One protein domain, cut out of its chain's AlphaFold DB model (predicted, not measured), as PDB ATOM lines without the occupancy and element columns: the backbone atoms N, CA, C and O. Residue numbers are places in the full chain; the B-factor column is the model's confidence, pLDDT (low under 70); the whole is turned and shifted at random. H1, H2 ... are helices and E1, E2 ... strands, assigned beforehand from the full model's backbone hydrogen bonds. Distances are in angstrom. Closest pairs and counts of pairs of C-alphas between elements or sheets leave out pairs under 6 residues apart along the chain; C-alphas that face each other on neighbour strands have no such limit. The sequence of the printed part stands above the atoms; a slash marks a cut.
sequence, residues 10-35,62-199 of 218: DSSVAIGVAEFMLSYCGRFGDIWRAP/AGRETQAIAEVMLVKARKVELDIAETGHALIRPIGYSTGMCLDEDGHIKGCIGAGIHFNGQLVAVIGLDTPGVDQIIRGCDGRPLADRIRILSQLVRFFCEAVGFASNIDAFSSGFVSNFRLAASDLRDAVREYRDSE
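This is residues 10 to 35 and 62 to 199 of the 218 residues of an uncharacterized protein of Corynebacterium glucuronolyticum (UniProt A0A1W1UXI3). A small, strongly twisted sheet of E1, E2 and E3 packs on a helical body in which H5 runs through the middle, H1 and H6 lie beside it as a bundle, and the long helix H3 crosses H5 nearly at right angles. The E1 and E2 hairpin makes one end of the longest axis. Across 164 printed residues you will find H1, H2, H3, E1, E2, E3, H4, H5 and H6, mostly helix, with the sheet antiparallel in the order E1, E2, E3. The whole is compact, with a radius of gyration of the C-alphas of 15.6 A and spans of 49 by 36 by 30 A.

Start at the sheet, where E1, residues 97 to 103, E2, residues 109 to 119, and E3, residues 122 to 127, form a meander, each strand the antiparallel neighbour of the one before. In the hairpin of E1 and E2, N 100 is 2.8 A from O 112; in that of E2 and E3, N 117 is 2.8 A from O 125. E2 bends by 79 degrees at residue 114, and its pairing is staggered: residues 109 to 115 pair with E1, 115 to 119 with E3. H3, residues 62 to 87, is on the sheet at a height of 8.7 A, over E2 and E3. H5, residues 146 to 166, is on it too, in two layers, helices on one face of a sheet. H3 touches H5 with residues 70 to 78 alone, about perpendicular at 88 degrees; the closest C-alphas, of Ala 77 and Arg 151, are 5.8 A apart. H1, residues 10 to 26, and H6, residues 175 to 199, form a bundle with H5. H1 touches H5 at a shallow tilt of 31 degrees, the same way, closest at C-alphas 18 and 154, 5.4 A. H5 and H6 are a helical hairpin at 37 degrees, only just steep, closest at C-alphas 153 and 188, 5.5 A. H4, residues 132 to 139, touches H6, closest at C-alphas 135 and 180, 6.6 A. H2, residues 29 to 32, is close to H6 but not clearly touching, with C-alphas 32 and 178 closest at 6.7 A. In H1, H3, H4, H5 and H6 every O i to N i+4 pair is within hydrogen-bond range; H2 is too short for one.

Find C-alpha 10 at (237.776, 198.211, 224.006); from there H1 runs 24.8 A. H3 begins at (222.452, 202.381, 249.046) and runs 37.5 A. E2 spans 24.9 A, H5 30.5 A, and H6 36.5 A to C-alpha 199 at (246.593, 209.202, 224.472).

The farthest C-alphas, of Thr 87 and Asp 106, are 50.3 A apart. Residues 36 to 61 are not printed, with 31.4 A between C-alphas 35 and 62. Of the links printed whole, none is long. Low confidence, under 70, marks 19 residues, among them 29 to 35 and 167 to 172.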
ATOM      1  N   ASP A  10     238.988 197.956 223.218       62.06
ATOM      2  CA  ASP A  10     237.776 198.211 224.006       62.06
ATOM      3  C   ASP A  10     237.602 199.682 224.424       62.06
ATOM      4  O   ASP A  10     236.477 200.167 224.545       62.06
ATOM      5  N   SER A  11     238.690 200.417 224.669       75.31
ATOM      6  CA  SER A  11     238.615 201.812 225.126       75.31
ATOM      7  C   SER A  11     238.307 202.781 223.983       75.31
ATOM      8  O   SER A  11     237.565 203.742 224.181       75.31
ATOM      9  N   SER A  12     238.801 202.512 222.769       84.50
ATOM     10  CA  SER A  12     238.554 203.381 221.610       84.50
ATOM     11  C   SER A  12     237.090 203.336 221.158       84.50
ATOM     12  O   SER A  12     236.512 204.375 220.830       84.50
ATOM     13  N   VAL A  13     236.447 202.163 221.221       91.75
ATOM     14  CA  VAL A  13     235.011 202.029 220.934       91.75
ATOM     15  C   VAL A  13     234.173 202.708 222.020       91.75
ATOM     16  O   VAL A  13     233.239 203.438 221.687       91.75
ATOM     17  N   ALA A  14     234.530 202.549 223.300       93.44
ATOM     18  CA  ALA A  14     233.854 203.240 224.403       93.44
ATOM     19  C   ALA A  14     233.880 204.770 224.225       93.44
ATOM     20  O   ALA A  14     232.864 205.441 224.424       93.44
ATOM     21  N   ILE A  15     235.013 205.320 223.779       95.19
ATOM     22  CA  ILE A  15     235.158 206.746 223.465       95.19
ATOM     23  C   ILE A  15     234.310 207.155 222.264       95.19
ATOM     24  O   ILE A  15     233.601 208.157 222.344       95.19
ATOM     25  N   GLY A  16     234.310 206.371 221.184       94.50
ATOM     26  CA  GLY A  16     233.454 206.644 220.026       94.50
ATOM     27  C   GLY A  16     231.963 206.671 220.389       94.50
ATOM     28  O   GLY A  16     231.221 207.548 219.940       94.50
ATOM     29  N   VAL A  17     231.520 205.761 221.265       94.69
ATOM     30  CA  VAL A  17     230.151 205.756 221.809       94.69
ATOM     31  C   VAL A  17     229.885 207.010 222.647       94.69
ATOM     32  O   VAL A  17     228.830 207.630 222.499       94.69
ATOM     33  N   ALA A  18     230.826 207.413 223.499       96.38
ATOM     34  CA  ALA A  18     230.700 208.608 224.328       96.38
ATOM     35  C   ALA A  18     230.594 209.896 223.500       96.38
ATOM     36  O   ALA A  18     229.704 210.717 223.733       96.38
ATOM     37  N   GLU A  19     231.450 210.056 222.492       95.25
ATOM     38  CA  GLU A  19     231.423 211.186 221.560       95.25
ATOM     39  C   GLU A  19     230.108 211.228 220.772       95.25
ATOM     40  O   GLU A  19     229.490 212.292 220.641       95.25
ATOM     41  N   PHE A  20     229.622 210.067 220.318       94.06
ATOM     42  CA  PHE A  20     228.301 209.963 219.708       94.06
ATOM     43  C   PHE A  20     227.200 210.422 220.671       94.06
ATOM     44  O   PHE A  20     226.340 211.204 220.266       94.06
ATOM     45  N   MET A  21     227.223 209.999 221.940       93.94
ATOM     46  CA  MET A  21     226.203 210.389 222.920       93.94
ATOM     47  C   MET A  21     226.242 211.886 223.242       93.94
ATOM     48  O   MET A  21     225.186 212.516 223.310       93.94
ATOM     49  N   LEU A  22     227.429 212.483 223.358       93.31
ATOM     50  CA  LEU A  22     227.590 213.931 223.530       93.31
ATOM     51  C   LEU A  22     227.090 214.719 222.305       93.31
ATOM     52  O   LEU A  22     226.467 215.772 222.443       93.31
ATOM     53  N   SER A  23     227.311 214.208 221.092       92.56
ATOM     54  CA  SER A  23     226.765 214.800 219.865       92.56
ATOM     55  C   SER A  23     225.237 214.663 219.802       92.56
ATOM     56  O   SER A  23     224.517 215.636 219.558       92.56
ATOM     57  N   TYR A  24     224.719 213.469 220.111       88.38
ATOM     58  CA  TYR A  24     223.292 213.158 220.164       88.38
ATOM     59  C   TYR A  24     222.558 214.077 221.140       88.38
ATOM     60  O   TYR A  24     221.498 214.608 220.799       88.38
ATOM     61  N   CYS A  25     223.136 214.303 222.323       85.19
ATOM     62  CA  CYS A  25     222.555 215.148 223.355       85.19
ATOM     63  C   CYS A  25     222.513 216.629 222.946       85.19
ATOM     64  O   CYS A  25     221.561 217.336 223.286       85.19
ATOM     65  N   GLY A  26     223.493 217.086 222.156       82.94
ATOM     66  CA  GLY A  26     223.548 218.438 221.598       82.94
ATOM     67  C   GLY A  26     222.362 218.783 220.694       82.94
ATOM     68  O   GLY A  26     221.987 219.951 220.603       82.94
ATOM     69  N   ARG A  27     221.700 217.780 220.098       81.44
ATOM     70  CA  ARG A  27     220.492 217.973 219.270       81.44
ATOM     71  C   ARG A  27     219.283 218.466 220.060       81.44
ATOM     72  O   ARG A  27     218.359 219.014 219.475       81.44
ATOM     73  N   PHE A  28     219.314 218.310 221.378       74.69
ATOM     74  CA  PHE A  28     218.302 218.824 222.295       74.69
ATOM     75  C   PHE A  28     218.796 220.097 223.012       74.69
ATOM     76  O   PHE A  28     218.299 220.443 224.074       74.69
ATOM     77  N   GLY A  29     219.799 220.798 222.465       68.75
ATOM     78  CA  GLY A  29     220.491 221.917 223.119       68.75
ATOM     79  C   GLY A  29     219.586 223.027 223.662       68.75
ATOM     80  O   GLY A  29     219.882 223.579 224.721       68.75
ATOM     81  N   ASP A  30     218.468 223.308 222.994       66.50
ATOM     82  CA  ASP A  30     217.493 224.311 223.441       66.50
ATOM     83  C   ASP A  30     216.763 223.876 224.720       66.50
ATOM     84  O   ASP A  30     216.465 224.706 225.577       66.50
ATOM     85  N   ILE A  31     216.568 222.565 224.900       64.88
ATOM     86  CA  ILE A  31     215.954 221.968 226.094       64.88
ATOM     87  C   ILE A  31     216.864 222.139 227.308       64.88
ATOM     88  O   ILE A  31     216.418 222.442 228.411       64.88
ATOM     89  N   TRP A  32     218.169 222.014 227.091       66.19
ATOM     90  CA  TRP A  32     219.157 222.008 228.166       66.19
ATOM     91  C   TRP A  32     219.680 223.383 228.554       66.19
ATOM     92  O   TRP A  32     220.286 223.524 229.617       66.19
ATOM     93  N   ARG A  33     219.487 224.392 227.700       65.69
ATOM     94  CA  ARG A  33     219.897 225.783 227.947       65.69
ATOM     95  C   ARG A  33     218.808 226.619 228.623       65.69
ATOM     96  O   ARG A  33     219.080 227.767 228.969       65.69
ATOM     97  N   ALA A  34     217.616 226.057 228.836       59.78
ATOM     98  CA  ALA A  34     216.535 226.737 229.536       59.78
ATOM     99  C   ALA A  34     216.944 227.109 230.985       59.78
ATOM    100  O   ALA A  34     217.658 226.339 231.648       59.78
ATOM    101  N   PRO A  35     216.548 228.298 231.487       55.72
ATOM    102  CA  PRO A  35     216.836 228.714 232.857       55.72
ATOM    103  C   PRO A  35     216.213 227.749 233.873       55.72
ATOM    104  O   PRO A  35     215.049 227.375 233.738       55.72
ATOM    105  N   ALA A  62     222.591 201.466 250.179       60.53
ATOM    106  CA  ALA A  62     222.452 202.381 249.046       60.53
ATOM    107  C   ALA A  62     223.725 202.423 248.182       60.53
ATOM    108  O   ALA A  62     223.646 202.374 246.954       60.53
ATOM    109  N   GLY A  63     224.910 202.437 248.806       67.38
ATOM    110  CA  GLY A  63     226.189 202.367 248.093       67.38
ATOM    111  C   GLY A  63     226.336 201.073 247.288       67.38
ATOM    112  O   GLY A  63     226.642 201.119 246.093       67.38
ATOM    113  N   ARG A  64     226.030 199.923 247.906       71.44
ATOM    114  CA  ARG A  64     226.069 198.605 247.243       71.44
ATOM    115  C   ARG A  64     225.100 198.506 246.068       71.44
ATOM    116  O   ARG A  64     225.433 197.926 245.037       71.44
ATOM    117  N   GLU A  65     223.919 199.092 246.192       73.00
ATOM    118  CA  GLU A  65     222.912 199.076 245.135       73.00
ATOM    119  C   GLU A  65     223.286 199.975 243.956       73.00
ATOM    120  O   GLU A  65     223.208 199.562 242.798       73.00
ATOM    121  N   THR A  66     223.781 201.176 244.249       80.12
ATOM    122  CA  THR A  66     224.316 202.100 243.245       80.12
ATOM    123  C   THR A  66     225.462 201.445 242.468       80.12
ATOM    124  O   THR A  66     225.534 201.535 241.238       80.12
ATOM    125  N   GLN A  67     226.321 200.705 243.174       83.75
ATOM    126  CA  GLN A  67     227.389 199.919 242.573       83.75
ATOM    127  C   GLN A  67     226.846 198.789 241.688       83.75
ATOM    128  O   GLN A  67     227.297 198.654 240.554       83.75
ATOM    129  N   ALA A  68     225.860 198.016 242.152       85.19
ATOM    130  CA  ALA A  68     225.250 196.940 241.367       85.19
ATOM    131  C   ALA A  68     224.582 197.462 240.083       85.19
ATOM    132  O   ALA A  68     224.733 196.873 239.011       85.19
ATOM    133  N   ILE A  69     223.893 198.602 240.166       88.12
ATOM    134  CA  ILE A  69     223.325 199.298 239.007       88.12
ATOM    135  C   ILE A  69     224.432 199.670 238.015       88.12
ATOM    136  O   ILE A  69     224.297 199.388 236.821       88.12
ATOM    137  N   ALA A  70     225.527 200.262 238.498       90.38
ATOM    138  CA  ALA A  70     226.670 200.617 237.666       90.38
ATOM    139  C   ALA A  70     227.285 199.383 236.978       90.38
ATOM    140  O   ALA A  70     227.554 199.438 235.780       90.38
ATOM    141  N   GLU A  71     227.412 198.244 237.666       91.12
ATOM    142  CA  GLU A  71     227.884 196.997 237.045       91.12
ATOM    143  C   GLU A  71     226.960 196.523 235.914       91.12
ATOM    144  O   GLU A  71     227.420 196.149 234.832       91.12
ATOM    145  N   VAL A  72     225.640 196.597 236.106       90.94
ATOM    146  CA  VAL A  72     224.681 196.249 235.045       90.94
ATOM    147  C   VAL A  72     224.789 197.212 233.859       90.94
ATOM    148  O   VAL A  72     224.683 196.780 232.707       90.94
ATOM    149  N   MET A  73     225.016 198.508 234.106       92.31
ATOM    150  CA  MET A  73     225.276 199.481 233.039       92.31
ATOM    151  C   MET A  73     226.559 199.152 232.271       92.31
ATOM    152  O   MET A  73     226.546 199.194 231.041       92.31
ATOM    153  N   LEU A  74     227.630 198.758 232.966       93.19
ATOM    154  CA  LEU A  74     228.898 198.368 232.346       93.19
ATOM    155  C   LEU A  74     228.747 197.145 231.446       93.19
ATOM    156  O   LEU A  74     229.212 197.168 230.308       93.19
ATOM    157  N   VAL A  75     228.053 196.099 231.905       92.50
ATOM    158  CA  VAL A  75     227.805 194.906 231.078       92.50
ATOM    159  C   VAL A  75     227.045 195.272 229.800       92.50
ATOM    160  O   VAL A  75     227.368 194.781 228.718       92.50
ATOM    161  N   LYS A  76     226.059 196.171 229.892       90.50
ATOM    162  CA  LYS A  76     225.316 196.649 228.717       90.50
ATOM    163  C   LYS A  76     226.171 197.488 227.775       90.50
ATOM    164  O   LYS A  76     226.054 197.312 226.567       90.50
ATOM    165  N   ALA A  77     226.994 198.385 228.313       93.69
ATOM    166  CA  ALA A  77     227.884 199.221 227.517       93.69
ATOM    167  C   ALA A  77     228.893 198.361 226.746       93.69
ATOM    168  O   ALA A  77     228.964 198.462 225.526       93.69
ATOM    169  N   ARG A  78     229.547 197.412 227.427       93.44
ATOM    170  CA  ARG A  78     230.491 196.469 226.808       93.44
ATOM    171  C   ARG A  78     229.843 195.609 225.729       93.44
ATOM    172  O   ARG A  78     230.469 195.335 224.718       93.44
ATOM    173  N   LYS A  79     228.576 195.218 225.900       92.31
ATOM    174  CA  LYS A  79     227.841 194.518 224.839       92.31
ATOM    175  C   LYS A  79     227.662 195.388 223.591       92.31
ATOM    176  O   LYS A  79     227.871 194.904 222.490       92.31
ATOM    177  N   VAL A  80     227.284 196.656 223.762       92.06
ATOM    178  CA  VAL A  80     227.154 197.601 222.639       92.06
ATOM    179  C   VAL A  80     228.504 197.829 221.959       92.06
ATOM    180  O   VAL A  80     228.567 197.841 220.736       92.06
ATOM    181  N   GLU A  81     229.573 197.985 222.739       94.12
ATOM    182  CA  GLU A  81     230.938 198.120 222.218       94.12
ATOM    183  C   GLU A  81     231.352 196.893 221.405       94.12
ATOM    184  O   GLU A  81     231.835 197.049 220.288       94.12
ATOM    185  N   LEU A  82     231.102 195.689 221.927       92.56
ATOM    186  CA  LEU A  82     231.390 194.439 221.232       92.56
ATOM    187  C   LEU A  82     230.615 194.337 219.913       92.56
ATOM    188  O   LEU A  82     231.217 194.075 218.877       92.56
ATOM    189  N   ASP A  83     229.306 194.613 219.928       92.94
ATOM    190  CA  ASP A  83     228.471 194.585 218.722       92.94
ATOM    191  C   ASP A  83     229.016 195.560 217.652       92.94
ATOM    192  O   ASP A  83     229.128 195.201 216.475       92.94
ATOM    193  N   ILE A  84     229.425 196.773 218.055       93.81
ATOM    194  CA  ILE A  84     230.048 197.767 217.160       93.81
ATOM    195  C   ILE A  84     231.398 197.271 216.636       93.81
ATOM    196  O   ILE A  84     231.659 197.396 215.442       93.81
ATOM    197  N   ALA A  85     232.248 196.722 217.504       91.88
ATOM    198  CA  ALA A  85     233.578 196.251 217.136       91.88
ATOM    199  C   ALA A  85     233.518 195.077 216.145       91.88
ATOM    200  O   ALA A  85     234.289 195.037 215.188       91.88
ATOM    201  N   GLU A  86     232.588 194.142 216.349       92.25
ATOM    202  CA  GLU A  86     232.457 192.939 215.523       92.25
ATOM    203  C   GLU A  86     231.685 193.187 214.224       92.25
ATOM    204  O   GLU A  86     232.014 192.613 213.185       92.25
ATOM    205  N   THR A  87     230.643 194.024 214.261       92.50
ATOM    206  CA  THR A  87     229.677 194.139 213.151       92.50
ATOM    207  C   THR A  87     229.577 195.540 212.544       92.50
ATOM    208  O   THR A  87     228.834 195.748 211.580       92.50
ATOM    209  N   GLY A  88     230.289 196.521 213.101       90.81
ATOM    210  CA  GLY A  88     230.250 197.923 212.681       90.81
ATOM    211  C   GLY A  88     228.974 198.675 213.077       90.81
ATOM    212  O   GLY A  88     228.827 199.845 212.730       90.81
ATOM    213  N   HIS A  89     228.034 198.034 213.776       90.38
ATOM    214  CA  HIS A  89     226.790 198.650 214.234       90.38
ATOM    215  C   HIS A  89     226.279 197.985 215.519       90.38
ATOM    216  O   HIS A  89     226.632 196.859 215.832       90.38
ATOM    217  N   ALA A  90     225.407 198.671 216.259       90.31
ATOM    218  CA  ALA A  90     224.693 198.081 217.389       90.31
ATOM    219  C   ALA A  90     223.211 198.441 217.336       90.31
ATOM    220  O   ALA A  90     222.836 199.594 217.111       90.31
ATOM    221  N   LEU A  91     222.358 197.449 217.588       84.25
ATOM    222  CA  LEU A  91     220.925 197.658 217.760       84.25
ATOM    223  C   LEU A  91     220.627 197.860 219.240       84.25
ATOM    224  O   LEU A  91     220.561 196.914 220.028       84.25
ATOM    225  N   ILE A  92     220.423 199.115 219.621       80.94
ATOM    226  CA  ILE A  92     220.163 199.466 221.008       80.94
ATOM    227  C   ILE A  92     218.651 199.545 221.225       80.94
ATOM    228  O   ILE A  92     217.966 200.386 220.644       80.94
ATOM    229  N   ARG A  93     218.108 198.657 222.068       78.81
ATOM    230  CA  ARG A  93     216.687 198.713 222.443       78.81
ATOM    231  C   ARG A  93     216.390 200.007 223.204       78.81
ATOM    232  O   ARG A  93     217.149 200.294 224.137       78.81
ATOM    233  N   PRO A  94     215.281 200.710 222.896       79.44
ATOM    234  CA  PRO A  94     214.833 201.843 223.691       79.44
ATOM    235  C   PRO A  94     214.717 201.468 225.166       79.44
ATOM    236  O   PRO A  94     214.396 200.326 225.517       79.44
ATOM    237  N   ILE A  95     214.987 202.431 226.030       81.75
ATOM    238  CA  ILE A  95     214.843 202.277 227.468       81.75
ATOM    239  C   ILE A  95     213.361 202.137 227.770       81.75
ATOM    240  O   ILE A  95     212.558 203.028 227.502       81.75
ATOM    241  N   GLY A  96     212.999 200.991 228.340       80.00
ATOM    242  CA  GLY A  96     211.679 200.815 228.921       80.00
ATOM    243  C   GLY A  96     211.587 201.645 230.194       80.00
ATOM    244  O   GLY A  96     212.384 201.444 231.109       80.00
ATOM    245  N   TYR A  97     210.621 202.556 230.262       79.12
ATOM    246  CA  TYR A  97     210.245 203.175 231.527       79.12
ATOM    247  C   TYR A  97     209.431 202.179 232.341       79.12
ATOM    248  O   TYR A  97     208.614 201.430 231.804       79.12
ATOM    249  N   SER A  98     209.708 202.115 233.634       82.38
ATOM    250  CA  SER A  98     209.088 201.156 234.543       82.38
ATOM    251  C   SER A  98     208.673 201.851 235.828       82.38
ATOM    252  O   SER A  98     209.168 202.932 236.154       82.38
ATOM    253  N   THR A  99     207.745 201.224 236.540       78.81
ATOM    254  CA  THR A  99     207.284 201.685 237.846       78.81
ATOM    255  C   THR A  99     207.947 200.848 238.927       78.81
ATOM    256  O   THR A  99     207.974 199.624 238.833       78.81
ATOM    257  N   GLY A 100     208.482 201.518 239.939       76.81
ATOM    258  CA  GLY A 100     208.955 200.913 241.175       76.81
ATOM    259  C   GLY A 100     208.196 201.471 242.376       76.81
ATOM    260  O   GLY A 100     207.353 202.363 242.248       76.81
ATOM    261  N   MET A 101     208.513 200.947 243.552       76.25
ATOM    262  CA  MET A 101     208.073 201.490 244.834       76.25
ATOM    263  C   MET A 101     209.322 201.783 245.663       76.25
ATOM    264  O   MET A 101     210.304 201.052 245.576       76.25
ATOM    265  N   CYS A 102     209.311 202.865 246.430       69.69
ATOM    266  CA  CYS A 102     210.398 203.212 247.338       69.69
ATOM    267  C   CYS A 102     209.852 203.894 248.592       69.69
ATOM    268  O   CYS A 102     208.671 204.238 248.658       69.69
ATOM    269  N   LEU A 103     210.717 204.076 249.586       69.50
ATOM    270  CA  LEU A 103     210.396 204.846 250.782       69.50
ATOM    271  C   LEU A 103     210.716 206.327 250.550       69.50
ATOM    272  O   LEU A 103     211.703 206.665 249.891       69.50
ATOM    273  N   ASP A 104     209.867 207.217 251.054       70.44
ATOM    274  CA  ASP A 104     210.180 208.638 251.165       70.44
ATOM    275  C   ASP A 104     211.001 208.952 252.431       70.44
ATOM    276  O   ASP A 104     211.449 208.053 253.145       70.44
ATOM    277  N   GLU A 105     211.256 210.240 252.673       64.06
ATOM    278  CA  GLU A 105     212.071 210.714 253.802       64.06
ATOM    279  C   GLU A 105     211.438 210.409 255.167       64.06
ATOM    280  O   GLU A 105     212.165 210.257 256.148       64.06
ATOM    281  N   ASP A 106     210.114 210.250 255.209       77.88
ATOM    282  CA  ASP A 106     209.345 209.919 256.408       77.88
ATOM    283  C   ASP A 106     209.141 208.398 256.566       77.88
ATOM    284  O   ASP A 106     208.549 207.935 257.543       77.88
ATOM    285  N   GLY A 107     209.639 207.598 255.616       76.81
ATOM    286  CA  GLY A 107     209.480 206.146 255.599       76.81
ATOM    287  C   GLY A 107     208.129 205.673 255.053       76.81
ATOM    288  O   GLY A 107     207.777 204.507 255.243       76.81
ATOM    289  N   HIS A 108     207.363 206.526 254.369       78.62
ATOM    290  CA  HIS A 108     206.151 206.104 253.675       78.62
ATOM    291  C   HIS A 108     206.470 205.511 252.305       78.62
ATOM    292  O   HIS A 108     207.386 205.940 251.606       78.62
ATOM    293  N   ILE A 109     205.659 204.541 251.884       77.69
ATOM    294  CA  ILE A 109     205.767 203.960 250.547       77.69
ATOM    295  C   ILE A 109     205.232 204.958 249.517       77.69
ATOM    296  O   ILE A 109     204.070 205.364 249.574       77.69
ATOM    297  N   LYS A 110     206.049 205.270 248.513       75.25
ATOM    298  CA  LYS A 110     205.652 206.004 247.310       75.25
ATOM    299  C   LYS A 110     205.976 205.207 246.049       75.25
ATOM    300  O   LYS A 110     206.908 204.409 246.012       75.25
ATOM    301  N   GLY A 111     205.204 205.442 244.992       72.81
ATOM    302  CA  GLY A 111     205.546 204.961 243.656       72.81
ATOM    303  C   GLY A 111     206.630 205.832 243.021       72.81
ATOM    304  O   GLY A 111     206.647 207.047 243.217       72.81
ATOM    305  N   CYS A 112     207.504 205.226 242.225       72.50
ATOM    306  CA  CYS A 112     208.459 205.932 241.379       72.50
ATOM    307  C   CYS A 112     208.324 205.462 239.928       72.50
ATOM    308  O   CYS A 112     207.999 204.307 239.660       72.50
ATOM    309  N   ILE A 113     208.552 206.365 238.978       77.88
ATOM    310  CA  ILE A 113     208.614 206.048 237.548       77.88
ATOM    311  C   ILE A 113     209.990 206.480 237.065       77.88
ATOM    312  O   ILE A 113     210.441 207.581 237.374       77.88
ATOM    313  N   GLY A 114     210.669 205.613 236.323       82.25
ATOM    314  CA  GLY A 114     212.034 205.884 235.903       82.25
ATOM    315  C   GLY A 114     212.539 204.942 234.826       82.25
ATOM    316  O   GLY A 114     211.805 204.083 234.327       82.25
ATOM    317  N   ALA A 115     213.810 205.110 234.472       85.75
ATOM    318  CA  ALA A 115     214.495 204.253 233.519       85.75
ATOM    319  C   ALA A 115     214.607 202.830 234.086       85.75
ATOM    320  O   ALA A 115     215.242 202.607 235.120       85.75
ATOM    321  N   GLY A 116     213.984 201.864 233.410       86.56
ATOM    322  CA  GLY A 116     213.998 200.459 233.796       86.56
ATOM    323  C   GLY A 116     215.316 199.788 233.420       86.56
ATOM    324  O   GLY A 116     215.601 199.495 232.251       86.56
ATOM    325  N   ILE A 117     216.123 199.468 234.422       86.44
ATOM    326  CA  ILE A 117     217.368 198.732 234.254       86.44
ATOM    327  C   ILE A 117     217.046 197.249 234.274       86.44
ATOM    328  O   ILE A 117     216.672 196.699 235.298       86.44
ATOM    329  N   HIS A 118     217.198 196.602 233.121       86.19
ATOM    330  CA  HIS A 118     216.983 195.162 232.992       86.19
ATOM    331  C   HIS A 118     218.297 194.384 232.901       86.19
ATOM    332  O   HIS A 118     219.187 194.812 232.168       86.19
ATOM    333  N   PHE A 119     218.406 193.228 233.541       85.00
ATOM    334  CA  PHE A 119     219.516 192.290 233.383       85.00
ATOM    335  C   PHE A 119     218.953 190.894 233.109       85.00
ATOM    336  O   PHE A 119     218.024 190.464 233.783       85.00
ATOM    337  N   ASN A 120     219.439 190.217 232.063       85.38
ATOM    338  CA  ASN A 120     218.931 188.905 231.625       85.38
ATOM    339  C   ASN A 120     217.393 188.821 231.492       85.38
ATOM    340  O   ASN A 120     216.775 187.814 231.812       85.38
ATOM    341  N   GLY A 121     216.767 189.902 231.010       82.75
ATOM    342  CA  GLY A 121     215.315 189.985 230.814       82.75
ATOM    343  C   GLY A 121     214.507 190.335 232.068       82.75
ATOM    344  O   GLY A 121     213.313 190.580 231.949       82.75
ATOM    345  N   GLN A 122     215.139 190.426 233.237       85.31
ATOM    346  CA  GLN A 122     214.492 190.796 234.494       85.31
ATOM    347  C   GLN A 122     214.745 192.266 234.823       85.31
ATOM    348  O   GLN A 122     215.857 192.756 234.630       85.31
ATOM    349  N   LEU A 123     213.726 192.975 235.311       84.38
ATOM    350  CA  LEU A 123     213.882 194.325 235.853       84.38
ATOM    351  C   LEU A 123     214.661 194.233 237.172       84.38
ATOM    352  O   LEU A 123     214.206 193.576 238.103       84.38
ATOM    353  N   VAL A 124     215.828 194.871 237.231       85.00
ATOM    354  CA  VAL A 124     216.698 194.881 238.417       85.00
ATOM    355  C   VAL A 124     216.643 196.198 239.181       85.00
ATOM    356  O   VAL A 124     216.848 196.195 240.386       85.00
ATOM    357  N   ALA A 125     216.364 197.314 238.504       83.81
ATOM    358  CA  ALA A 125     216.224 198.619 239.144       83.81
ATOM    359  C   ALA A 125     215.371 199.568 238.296       83.81
ATOM    360  O   ALA A 125     215.302 199.435 237.072       83.81
ATOM    361  N   VAL A 126     214.771 200.566 238.942       85.06
ATOM    362  CA  VAL A 126     214.097 201.698 238.292       85.06
ATOM    363  C   VAL A 126     214.799 202.970 238.736       85.06
ATOM    364  O   VAL A 126     214.779 203.277 239.917       85.06
ATOM    365  N   ILE A 127     215.417 203.713 237.818       84.19
ATOM    366  CA  ILE A 127     216.150 204.940 238.164       84.19
ATOM    367  C   ILE A 127     215.293 206.158 237.835       84.19
ATOM    368  O   ILE A 127     215.058 206.458 236.661       84.19
ATOM    369  N   GLY A 128     214.854 206.883 238.864       84.88
ATOM    370  CA  GLY A 128     214.260 208.208 238.691       84.88
ATOM    371  C   GLY A 128     215.334 209.217 238.282       84.88
ATOM    372  O   GLY A 128     216.262 209.480 239.047       84.88
ATOM    373  N   LEU A 129     215.230 209.764 237.070       85.31
ATOM    374  CA  LEU A 129     216.271 210.612 236.473       85.31
ATOM    375  C   LEU A 129     216.399 211.996 237.135       85.31
ATOM    376  O   LEU A 129     217.424 212.660 237.005       85.31
ATOM    377  N   ASP A 130     215.392 212.418 237.888       80.19
ATOM    378  CA  ASP A 130     215.372 213.655 238.666       80.19
ATOM    379  C   ASP A 130     215.728 213.479 240.142       80.19
ATOM    380  O   ASP A 130     215.641 214.425 240.924       80.19
ATOM    381  N   THR A 131     216.129 212.272 240.530       76.19
ATOM    382  CA  THR A 131     216.324 211.922 241.932       76.19
ATOM    383  C   THR A 131     217.798 211.967 242.341       76.19
ATOM    384  O   THR A 131     218.682 211.834 241.487       76.19
ATOM    385  N   PRO A 132     218.101 212.063 243.652       73.88
ATOM    386  CA  PRO A 132     219.478 212.012 244.152       73.88
ATOM    387  C   PRO A 132     220.236 210.718 243.817       73.88
ATOM    388  O   PRO A 132     221.460 210.696 243.899       73.88
ATOM    389  N   GLY A 133     219.539 209.642 243.430       77.62
ATOM    390  CA  GLY A 133     220.182 208.388 243.033       77.62
ATOM    391  C   GLY A 133     221.104 208.549 241.821       77.62
ATOM    392  O   GLY A 133     222.128 207.880 241.748       77.62
ATOM    393  N   VAL A 134     220.800 209.468 240.898       84.50
ATOM    394  CA  VAL A 134     221.676 209.731 239.743       84.50
ATOM    395  C   VAL A 134     222.993 210.371 240.180       84.50
ATOM    396  O   VAL A 134     224.050 209.907 239.763       84.50
ATOM    397  N   ASP A 135     222.946 211.376 241.059       84.25
ATOM    398  CA  ASP A 135     224.145 212.001 241.640       84.25
ATOM    399  C   ASP A 135     225.004 210.969 242.389       84.25
ATOM    400  O   ASP A 135     226.223 210.955 242.248       84.25
ATOM    401  N   GLN A 136     224.383 210.025 243.105       84.88
ATOM    402  CA  GLN A 136     225.109 208.930 243.761       84.88
ATOM    403  C   GLN A 136     225.810 207.999 242.762       84.88
ATOM    404  O   GLN A 136     226.955 207.617 243.004       84.88
ATOM    405  N   ILE A 137     225.170 207.656 241.635       88.12
ATOM    406  CA  ILE A 137     225.813 206.861 240.571       88.12
ATOM    407  C   ILE A 137     227.013 207.617 239.999       88.12
ATOM    408  O   ILE A 137     228.078 207.027 239.826       88.12
ATOM    409  N   ILE A 138     226.846 208.914 239.731       88.44
ATOM    410  CA  ILE A 138     227.894 209.771 239.170       88.44
ATOM    411  C   ILE A 138     229.082 209.864 240.132       88.44
ATOM    412  O   ILE A 138     230.191 209.510 239.750       88.44
ATOM    413  N   ARG A 139     228.861 210.209 241.404       86.62
ATOM    414  CA  ARG A 139     229.929 210.249 242.425       86.62
ATOM    415  C   ARG A 139     230.584 208.887 242.643       86.62
ATOM    416  O   ARG A 139     231.787 208.794 242.865       86.62
ATOM    417  N   GLY A 140     229.809 207.809 242.532       86.00
ATOM    418  CA  GLY A 140     230.319 206.437 242.574       86.00
ATOM    419  C   GLY A 140     231.256 206.082 241.412       86.00
ATOM    420  O   GLY A 140     231.894 205.025 241.447       86.00
ATOM    421  N   CYS A 141     231.363 206.930 240.384       86.75
ATOM    422  CA  CYS A 141     232.300 206.751 239.281       86.75
ATOM    423  C   CYS A 141     233.727 207.202 239.626       86.75
ATOM    424  O   CYS A 141     234.658 206.676 239.026       86.75
ATOM    425  N   ASP A 142     233.940 208.103 240.590       83.50
ATOM    426  CA  ASP A 142     235.263 208.706 240.840       83.50
ATOM    427  C   ASP A 142     236.355 207.686 241.204       83.50
ATOM    428  O   ASP A 142     237.524 207.878 240.882       83.50
ATOM    429  N   GLY A 143     235.980 206.562 241.823       84.56
ATOM    430  CA  GLY A 143     236.904 205.472 242.157       84.56
ATOM    431  C   GLY A 143     237.120 204.435 241.047       84.56
ATOM    432  O   GLY A 143     237.814 203.444 241.276       84.56
ATOM    433  N   ARG A 144     236.493 204.593 239.874       90.12
ATOM    434  CA  ARG A 144     236.510 203.594 238.792       90.12
ATOM    435  C   ARG A 144     237.563 203.911 237.724       90.12
ATOM    436  O   ARG A 144     237.883 205.079 237.510       90.12
ATOM    437  N   PRO A 145     238.051 202.895 236.982       92.62
ATOM    438  CA  PRO A 145     238.869 203.122 235.792       92.62
ATOM    439  C   PRO A 145     238.176 204.059 234.795       92.62
ATOM    440  O   PRO A 145     236.962 203.978 234.605       92.62
ATOM    441  N   LEU A 146     238.948 204.907 234.111       93.25
ATOM    442  CA  LEU A 146     238.422 205.946 233.217       93.25
ATOM    443  C   LEU A 146     237.456 205.407 232.150       93.25
ATOM    444  O   LEU A 146     236.369 205.950 231.971       93.25
ATOM    445  N   ALA A 147     237.799 204.293 231.498       93.25
ATOM    446  CA  ALA A 147     236.925 203.667 230.504       93.25
ATOM    447  C   ALA A 147     235.566 203.248 231.099       93.25
ATOM    448  O   ALA A 147     234.527 203.396 230.462       93.25
ATOM    449  N   ASP A 148     235.543 202.776 232.346       95.00
ATOM    450  CA  ASP A 148     234.304 202.403 233.029       95.00
ATOM    451  C   ASP A 148     233.485 203.632 233.447       95.00
ATOM    452  O   ASP A 148     232.257 203.613 233.319       95.00
ATOM    453  N   ARG A 149     234.141 204.730 233.852       95.31
ATOM    454  CA  ARG A 149     233.486 206.036 234.068       95.31
ATOM    455  C   ARG A 149     232.774 206.487 232.791       95.31
ATOM    456  O   ARG A 149     231.574 206.757 232.818       95.31
ATOM    457  N   ILE A 150     233.484 206.472 231.661       96.38
ATOM    458  CA  ILE A 150     232.954 206.843 230.340       96.38
ATOM    459  C   ILE A 150     231.734 205.994 229.968       96.38
ATOM    460  O   ILE A 150     230.715 206.532 229.530       96.38
ATOM    461  N   ARG A 151     231.804 204.675 230.176       96.31
ATOM    462  CA  ARG A 151     230.704 203.741 229.895       96.31
ATOM    463  C   ARG A 151     229.447 204.053 230.697       96.31
ATOM    464  O   ARG A 151     228.361 204.141 230.121       96.31
ATOM    465  N   ILE A 152     229.586 204.223 232.011       95.50
ATOM    466  CA  ILE A 152     228.456 204.498 232.910       95.50
ATOM    467  C   ILE A 152     227.828 205.849 232.561       95.50
ATOM    468  O   ILE A 152     226.617 205.933 232.349       95.50
ATOM    469  N   LEU A 153     228.650 206.890 232.422       96.38
ATOM    470  CA  LEU A 153     228.194 208.238 232.089       96.38
ATOM    471  C   LEU A 153     227.522 208.288 230.706       96.38
ATOM    472  O   LEU A 153     226.487 208.935 230.553       96.38
ATOM    473  N   SER A 154     228.020 207.535 229.719       96.06
ATOM    474  CA  SER A 154     227.380 207.403 228.400       96.06
ATOM    475  C   SER A 154     225.989 206.772 228.486       96.06
ATOM    476  O   SER A 154     225.058 207.240 227.828       96.06
ATOM    477  N   GLN A 155     225.814 205.734 229.316       94.06
ATOM    478  CA  GLN A 155     224.494 205.140 229.554       94.06
ATOM    479  C   GLN A 155     223.556 206.137 230.246       94.06
ATOM    480  O   GLN A 155     222.417 206.287 229.808       94.06
ATOM    481  N   LEU A 156     224.024 206.871 231.260       94.38
ATOM    482  CA  LEU A 156     223.217 207.898 231.930       94.38
ATOM    483  C   LEU A 156     222.773 208.997 230.961       94.38
ATOM    484  O   LEU A 156     221.579 209.273 230.861       94.38
ATOM    485  N   VAL A 157     223.699 209.580 230.194       94.06
ATOM    486  CA  VAL A 157     223.387 210.603 229.180       94.06
ATOM    487  C   VAL A 157     222.361 210.079 228.180       94.06
ATOM    488  O   VAL A 157     221.392 210.778 227.868       94.06
ATOM    489  N   ARG A 158     222.511 208.831 227.724       92.31
ATOM    490  CA  ARG A 158     221.524 208.181 226.860       92.31
ATOM    491  C   ARG A 158     220.141 208.127 227.519       92.31
ATOM    492  O   ARG A 158     219.154 208.407 226.841       92.31
ATOM    493  N   PHE A 159     220.055 207.806 228.812       90.50
ATOM    494  CA  PHE A 159     218.775 207.721 229.525       90.50
ATOM    495  C   PHE A 159     218.024 209.047 229.514       90.50
ATOM    496  O   PHE A 159     216.847 209.084 229.156       90.50
ATOM    497  N   PHE A 160     218.724 210.139 229.807       89.38
ATOM    498  CA  PHE A 160     218.158 211.480 229.717       89.38
ATOM    499  C   PHE A 160     217.727 211.842 228.295       89.38
ATOM    500  O   PHE A 160     216.627 212.354 228.093       89.38
ATOM    501  N   CYS A 161     218.563 211.554 227.294       88.25
ATOM    502  CA  CYS A 161     218.249 211.918 225.915       88.25
ATOM    503  C   CYS A 161     217.049 211.140 225.359       88.25
ATOM    504  O   CYS A 161     216.264 211.696 224.595       88.25
ATOM    505  N   GLU A 162     216.878 209.871 225.733       87.19
ATOM    506  CA  GLU A 162     215.685 209.108 225.356       87.19
ATOM    507  C   GLU A 162     214.435 209.600 226.092       87.19
ATOM    508  O   GLU A 162     213.388 209.712 225.460       87.19
ATOM    509  N   ALA A 163     214.533 209.971 227.377       82.75
ATOM    510  CA  ALA A 163     213.416 210.589 228.105       82.75
ATOM    511  C   ALA A 163     212.883 211.826 227.373       82.75
ATOM    512  O   ALA A 163     211.677 211.985 227.194       82.75
ATOM    513  N   VAL A 164     213.802 212.673 226.903       78.81
ATOM    514  CA  VAL A 164     213.474 213.867 226.125       78.81
ATOM    515  C   VAL A 164     212.939 213.528 224.746       78.81
ATOM    516  O   VAL A 164     211.952 214.121 224.331       78.81
ATOM    517  N   GLY A 165     213.530 212.557 224.050       74.88
ATOM    518  CA  GLY A 165     213.038 212.118 222.742       74.88
ATOM    519  C   GLY A 165     211.588 211.616 222.770       74.88
ATOM    520  O   GLY A 165     210.882 211.759 221.775       74.88
ATOM    521  N   PHE A 166     211.134 211.064 223.900       70.06
ATOM    522  CA  PHE A 166     209.741 210.651 224.099       70.06
ATOM    523  C   PHE A 166     208.830 211.765 224.627       70.06
ATOM    524  O   PHE A 166     207.616 211.703 224.421       70.06
ATOM    525  N   ALA A 167     209.375 212.779 225.299       65.25
ATOM    526  CA  ALA A 167     208.585 213.884 225.818       65.25
ATOM    527  C   ALA A 167     208.319 214.928 224.727       65.25
ATOM    528  O   ALA A 167     209.223 215.553 224.185       65.25
ATOM    529  N   SER A 168     207.045 215.190 224.449       58.31
ATOM    530  CA  SER A 168     206.632 216.223 223.495       58.31
ATOM    531  C   SER A 168     206.678 217.651 224.064       58.31
ATOM    532  O   SER A 168     206.271 218.583 223.372       58.31
ATOM    533  N   ASN A 169     207.096 217.840 225.325       64.50
ATOM    534  CA  ASN A 169     207.102 219.137 226.007       64.50
ATOM    535  C   ASN A 169     208.273 219.269 227.003       64.50
ATOM    536  O   ASN A 169     208.431 218.441 227.896       64.50
ATOM    537  N   ILE A 170     209.046 220.349 226.866       59.12
ATOM    538  CA  ILE A 170     210.173 220.749 227.721       59.12
ATOM    539  C   ILE A 170     209.766 221.068 229.169       59.12
ATOM    540  O   ILE A 170     210.497 220.732 230.101       59.12
ATOM    541  N   ASP A 171     208.575 221.637 229.370       62.72
ATOM    542  CA  ASP A 171     208.063 222.017 230.695       62.72
ATOM    543  C   ASP A 171     207.684 220.794 231.550       62.72
ATOM    544  O   ASP A 171     207.323 220.921 232.722       62.72
ATOM    545  N   ALA A 172     207.748 219.592 230.967       66.94
ATOM    546  CA  ALA A 172     207.491 218.337 231.659       66.94
ATOM    547  C   ALA A 172     208.647 217.909 232.579       66.94
ATOM    548  O   ALA A 172     208.446 217.040 233.428       66.94
ATOM    549  N   PHE A 173     209.840 218.495 232.428       74.62
ATOM    550  CA  PHE A 173     211.018 218.097 233.194       74.62
ATOM    551  C   PHE A 173     211.226 218.961 234.434       74.62
ATOM    552  O   PHE A 173     211.148 220.191 234.388       74.62
ATOM    553  N   SER A 174     211.515 218.293 235.550       77.00
ATOM    554  CA  SER A 174     211.831 218.934 236.820       77.00
ATOM    555  C   SER A 174     213.232 219.548 236.814       77.00
ATOM    556  O   SER A 174     214.095 219.183 236.012       77.00
ATOM    557  N   SER A 175     213.491 220.486 237.727       78.50
ATOM    558  CA  SER A 175     214.818 221.108 237.838       78.50
ATOM    559  C   SER A 175     215.892 220.079 238.206       78.50
ATOM    560  O   SER A 175     217.011 220.152 237.701       78.50
ATOM    561  N   GLY A 176     215.527 219.071 239.009       81.69
ATOM    562  CA  GLY A 176     216.382 217.931 239.344       81.69
ATOM    563  C   GLY A 176     216.780 217.115 238.114       81.69
ATOM    564  O   GLY A 176     217.954 216.792 237.953       81.69
ATOM    565  N   PHE A 177     215.843 216.859 237.194       85.25
ATOM    566  CA  PHE A 177     216.138 216.178 235.929       85.25
ATOM    567  C   PHE A 177     217.194 216.936 235.114       85.25
ATOM    568  O   PHE A 177     218.192 216.360 234.686       85.25
ATOM    569  N   VAL A 178     216.980 218.240 234.913       83.88
ATOM    570  CA  VAL A 178     217.875 219.086 234.109       83.88
ATOM    571  C   VAL A 178     219.252 219.209 234.767       83.88
ATOM    572  O   VAL A 178     220.268 219.126 234.077       83.88
ATOM    573  N   SER A 179     219.295 219.370 236.091       85.94
ATOM    574  CA  SER A 179     220.540 219.455 236.858       85.94
ATOM    575  C   SER A 179     221.355 218.159 236.762       85.94
ATOM    576  O   SER A 179     222.509 218.192 236.334       85.94
ATOM    577  N   ASN A 180     220.731 217.007 237.033       88.62
ATOM    578  CA  ASN A 180     221.386 215.700 236.935       88.62
ATOM    579  C   ASN A 180     221.874 215.400 235.512       88.62
ATOM    580  O   ASN A 180     222.956 214.842 235.329       88.62
ATOM    581  N   PHE A 181     221.105 215.789 234.492       90.12
ATOM    582  CA  PHE A 181     221.534 215.644 233.107       90.12
ATOM    583  C   PHE A 181     222.790 216.467 232.804       90.12
ATOM    584  O   PHE A 181     223.743 215.950 232.219       90.12
ATOM    585  N   ARG A 182     222.800 217.750 233.198       88.75
ATOM    586  CA  ARG A 182     223.955 218.638 232.999       88.75
ATOM    587  C   ARG A 182     225.197 218.079 233.681       88.75
ATOM    588  O   ARG A 182     226.258 218.108 233.066       88.75
ATOM    589  N   LEU A 183     225.043 217.546 234.893       91.19
ATOM    590  CA  LEU A 183     226.118 216.887 235.628       91.19
ATOM    591  C   LEU A 183     226.658 215.681 234.845       91.19
ATOM    592  O   LEU A 183     227.822 215.684 234.460       91.19
ATOM    593  N   ALA A 184     225.800 214.722 234.479       94.19
ATOM    594  CA  ALA A 184     226.212 213.533 233.725       94.19
ATOM    595  C   ALA A 184     226.900 213.877 232.389       94.19
ATOM    596  O   ALA A 184     227.903 213.267 232.020       94.19
ATOM    597  N   ALA A 185     226.374 214.860 231.651       93.38
ATOM    598  CA  ALA A 185     226.936 215.285 230.371       93.38
ATOM    599  C   ALA A 185     228.241 216.085 230.519       93.38
ATOM    600  O   ALA A 185     229.082 216.043 229.618       93.38
ATOM    601  N   SER A 186     228.407 216.840 231.610       93.25
ATOM    602  CA  SER A 186     229.666 217.527 231.913       93.25
ATOM    603  C   SER A 186     230.747 216.519 232.266       93.25
ATOM    604  O   SER A 186     231.786 216.509 231.613       93.25
ATOM    605  N   ASP A 187     230.453 215.606 233.186       95.19
ATOM    606  CA  ASP A 187     231.403 214.596 233.641       95.19
ATOM    607  C   ASP A 187     231.791 213.649 232.504       95.19
ATOM    608  O   ASP A 187     232.957 213.280 232.375       95.19
ATOM    609  N   LEU A 188     230.852 213.307 231.609       96.50
ATOM    610  CA  LEU A 188     231.175 212.536 230.406       96.50
ATOM    611  C   LEU A 188     232.160 213.291 229.506       96.50
ATOM    612  O   LEU A 188     233.101 212.700 228.982       96.50
ATOM    613  N   ARG A 189     231.946 214.597 229.313       95.75
ATOM    614  CA  ARG A 189     232.829 215.430 228.491       95.75
ATOM    615  C   ARG A 189     234.220 215.532 229.103       95.75
ATOM    616  O   ARG A 189     235.197 215.472 228.362       95.75
ATOM    617  N   ASP A 190     234.306 215.682 230.416       95.38
ATOM    618  CA  ASP A 190     235.581 215.790 231.116       95.38
ATOM    619  C   ASP A 190     236.322 214.448 231.133       95.38
ATOM    620  O   ASP A 190     237.513 214.422 230.842       95.38
ATOM    621  N   ALA A 191     235.621 213.322 231.301       94.94
ATOM    622  CA  ALA A 191     236.213 211.989 231.182       94.94
ATOM    623  C   ALA A 191     236.723 211.685 229.756       94.94
ATOM    624  O   ALA A 191     237.795 211.106 229.586       94.94
ATOM    625  N   VAL A 192     235.993 212.099 228.713       95.19
ATOM    626  CA  VAL A 192     236.461 211.969 227.319       95.19
ATOM    627  C   VAL A 192     237.707 212.827 227.078       95.19
ATOM    628  O   VAL A 192     238.640 212.367 226.425       95.19
ATOM    629  N   ARG A 193     237.752 214.053 227.615       94.69
ATOM    630  CA  ARG A 193     238.943 214.915 227.533       94.69
ATOM    631  C   ARG A 193     240.141 214.287 228.236       94.69
ATOM    632  O   ARG A 193     241.193 214.187 227.623       94.69
ATOM    633  N   GLU A 194     239.951 213.804 229.462       93.25
ATOM    634  CA  GLU A 194     240.980 213.111 230.245       93.25
ATOM    635  C   GLU A 194     241.581 211.937 229.456       93.25
ATOM    636  O   GLU A 194     242.800 211.779 229.393       93.25
ATOM    637  N   TYR A 195     240.734 211.158 228.777       90.81
ATOM    638  CA  TYR A 195     241.191 210.050 227.943       90.81
ATOM    639  C   TYR A 195     242.031 210.536 226.755       90.81
ATOM    640  O   TYR A 195     243.119 210.015 226.514       90.81
ATOM    641  N   ARG A 196     241.563 211.558 226.029       89.06
ATOM    642  CA  ARG A 196     242.299 212.122 224.885       89.06
ATOM    643  C   ARG A 196     243.649 212.693 225.298       89.06
ATOM    644  O   ARG A 196     244.639 212.459 224.611       89.06
ATOM    645  N   ASP A 197     243.699 213.386 226.428       89.31
ATOM    646  CA  ASP A 197     244.945 213.930 226.957       89.31
ATOM    647  C   ASP A 197     245.929 212.796 227.292       89.31
ATOM    648  O   ASP A 197     247.110 212.898 226.960       89.31
ATOM    649  N   SER A 198     245.448 211.673 227.845       84.06
ATOM    650  CA  SER A 198     246.294 210.502 228.115       84.06
ATOM    651  C   SER A 198     246.870 209.848 226.847       84.06
ATOM    652  O   SER A 198     248.062 209.547 226.825       84.06
ATOM    653  N   GLU A 199     246.095 209.735 225.757       76.38
ATOM    654  CA  GLU A 199     246.593 209.202 224.472       76.38
ATOM    655  C   GLU A 199     247.712 210.080 223.888       76.38
ATOM    656  O   GLU A 199     248.727 209.577 223.409       76.38
TER     657      GLU A 199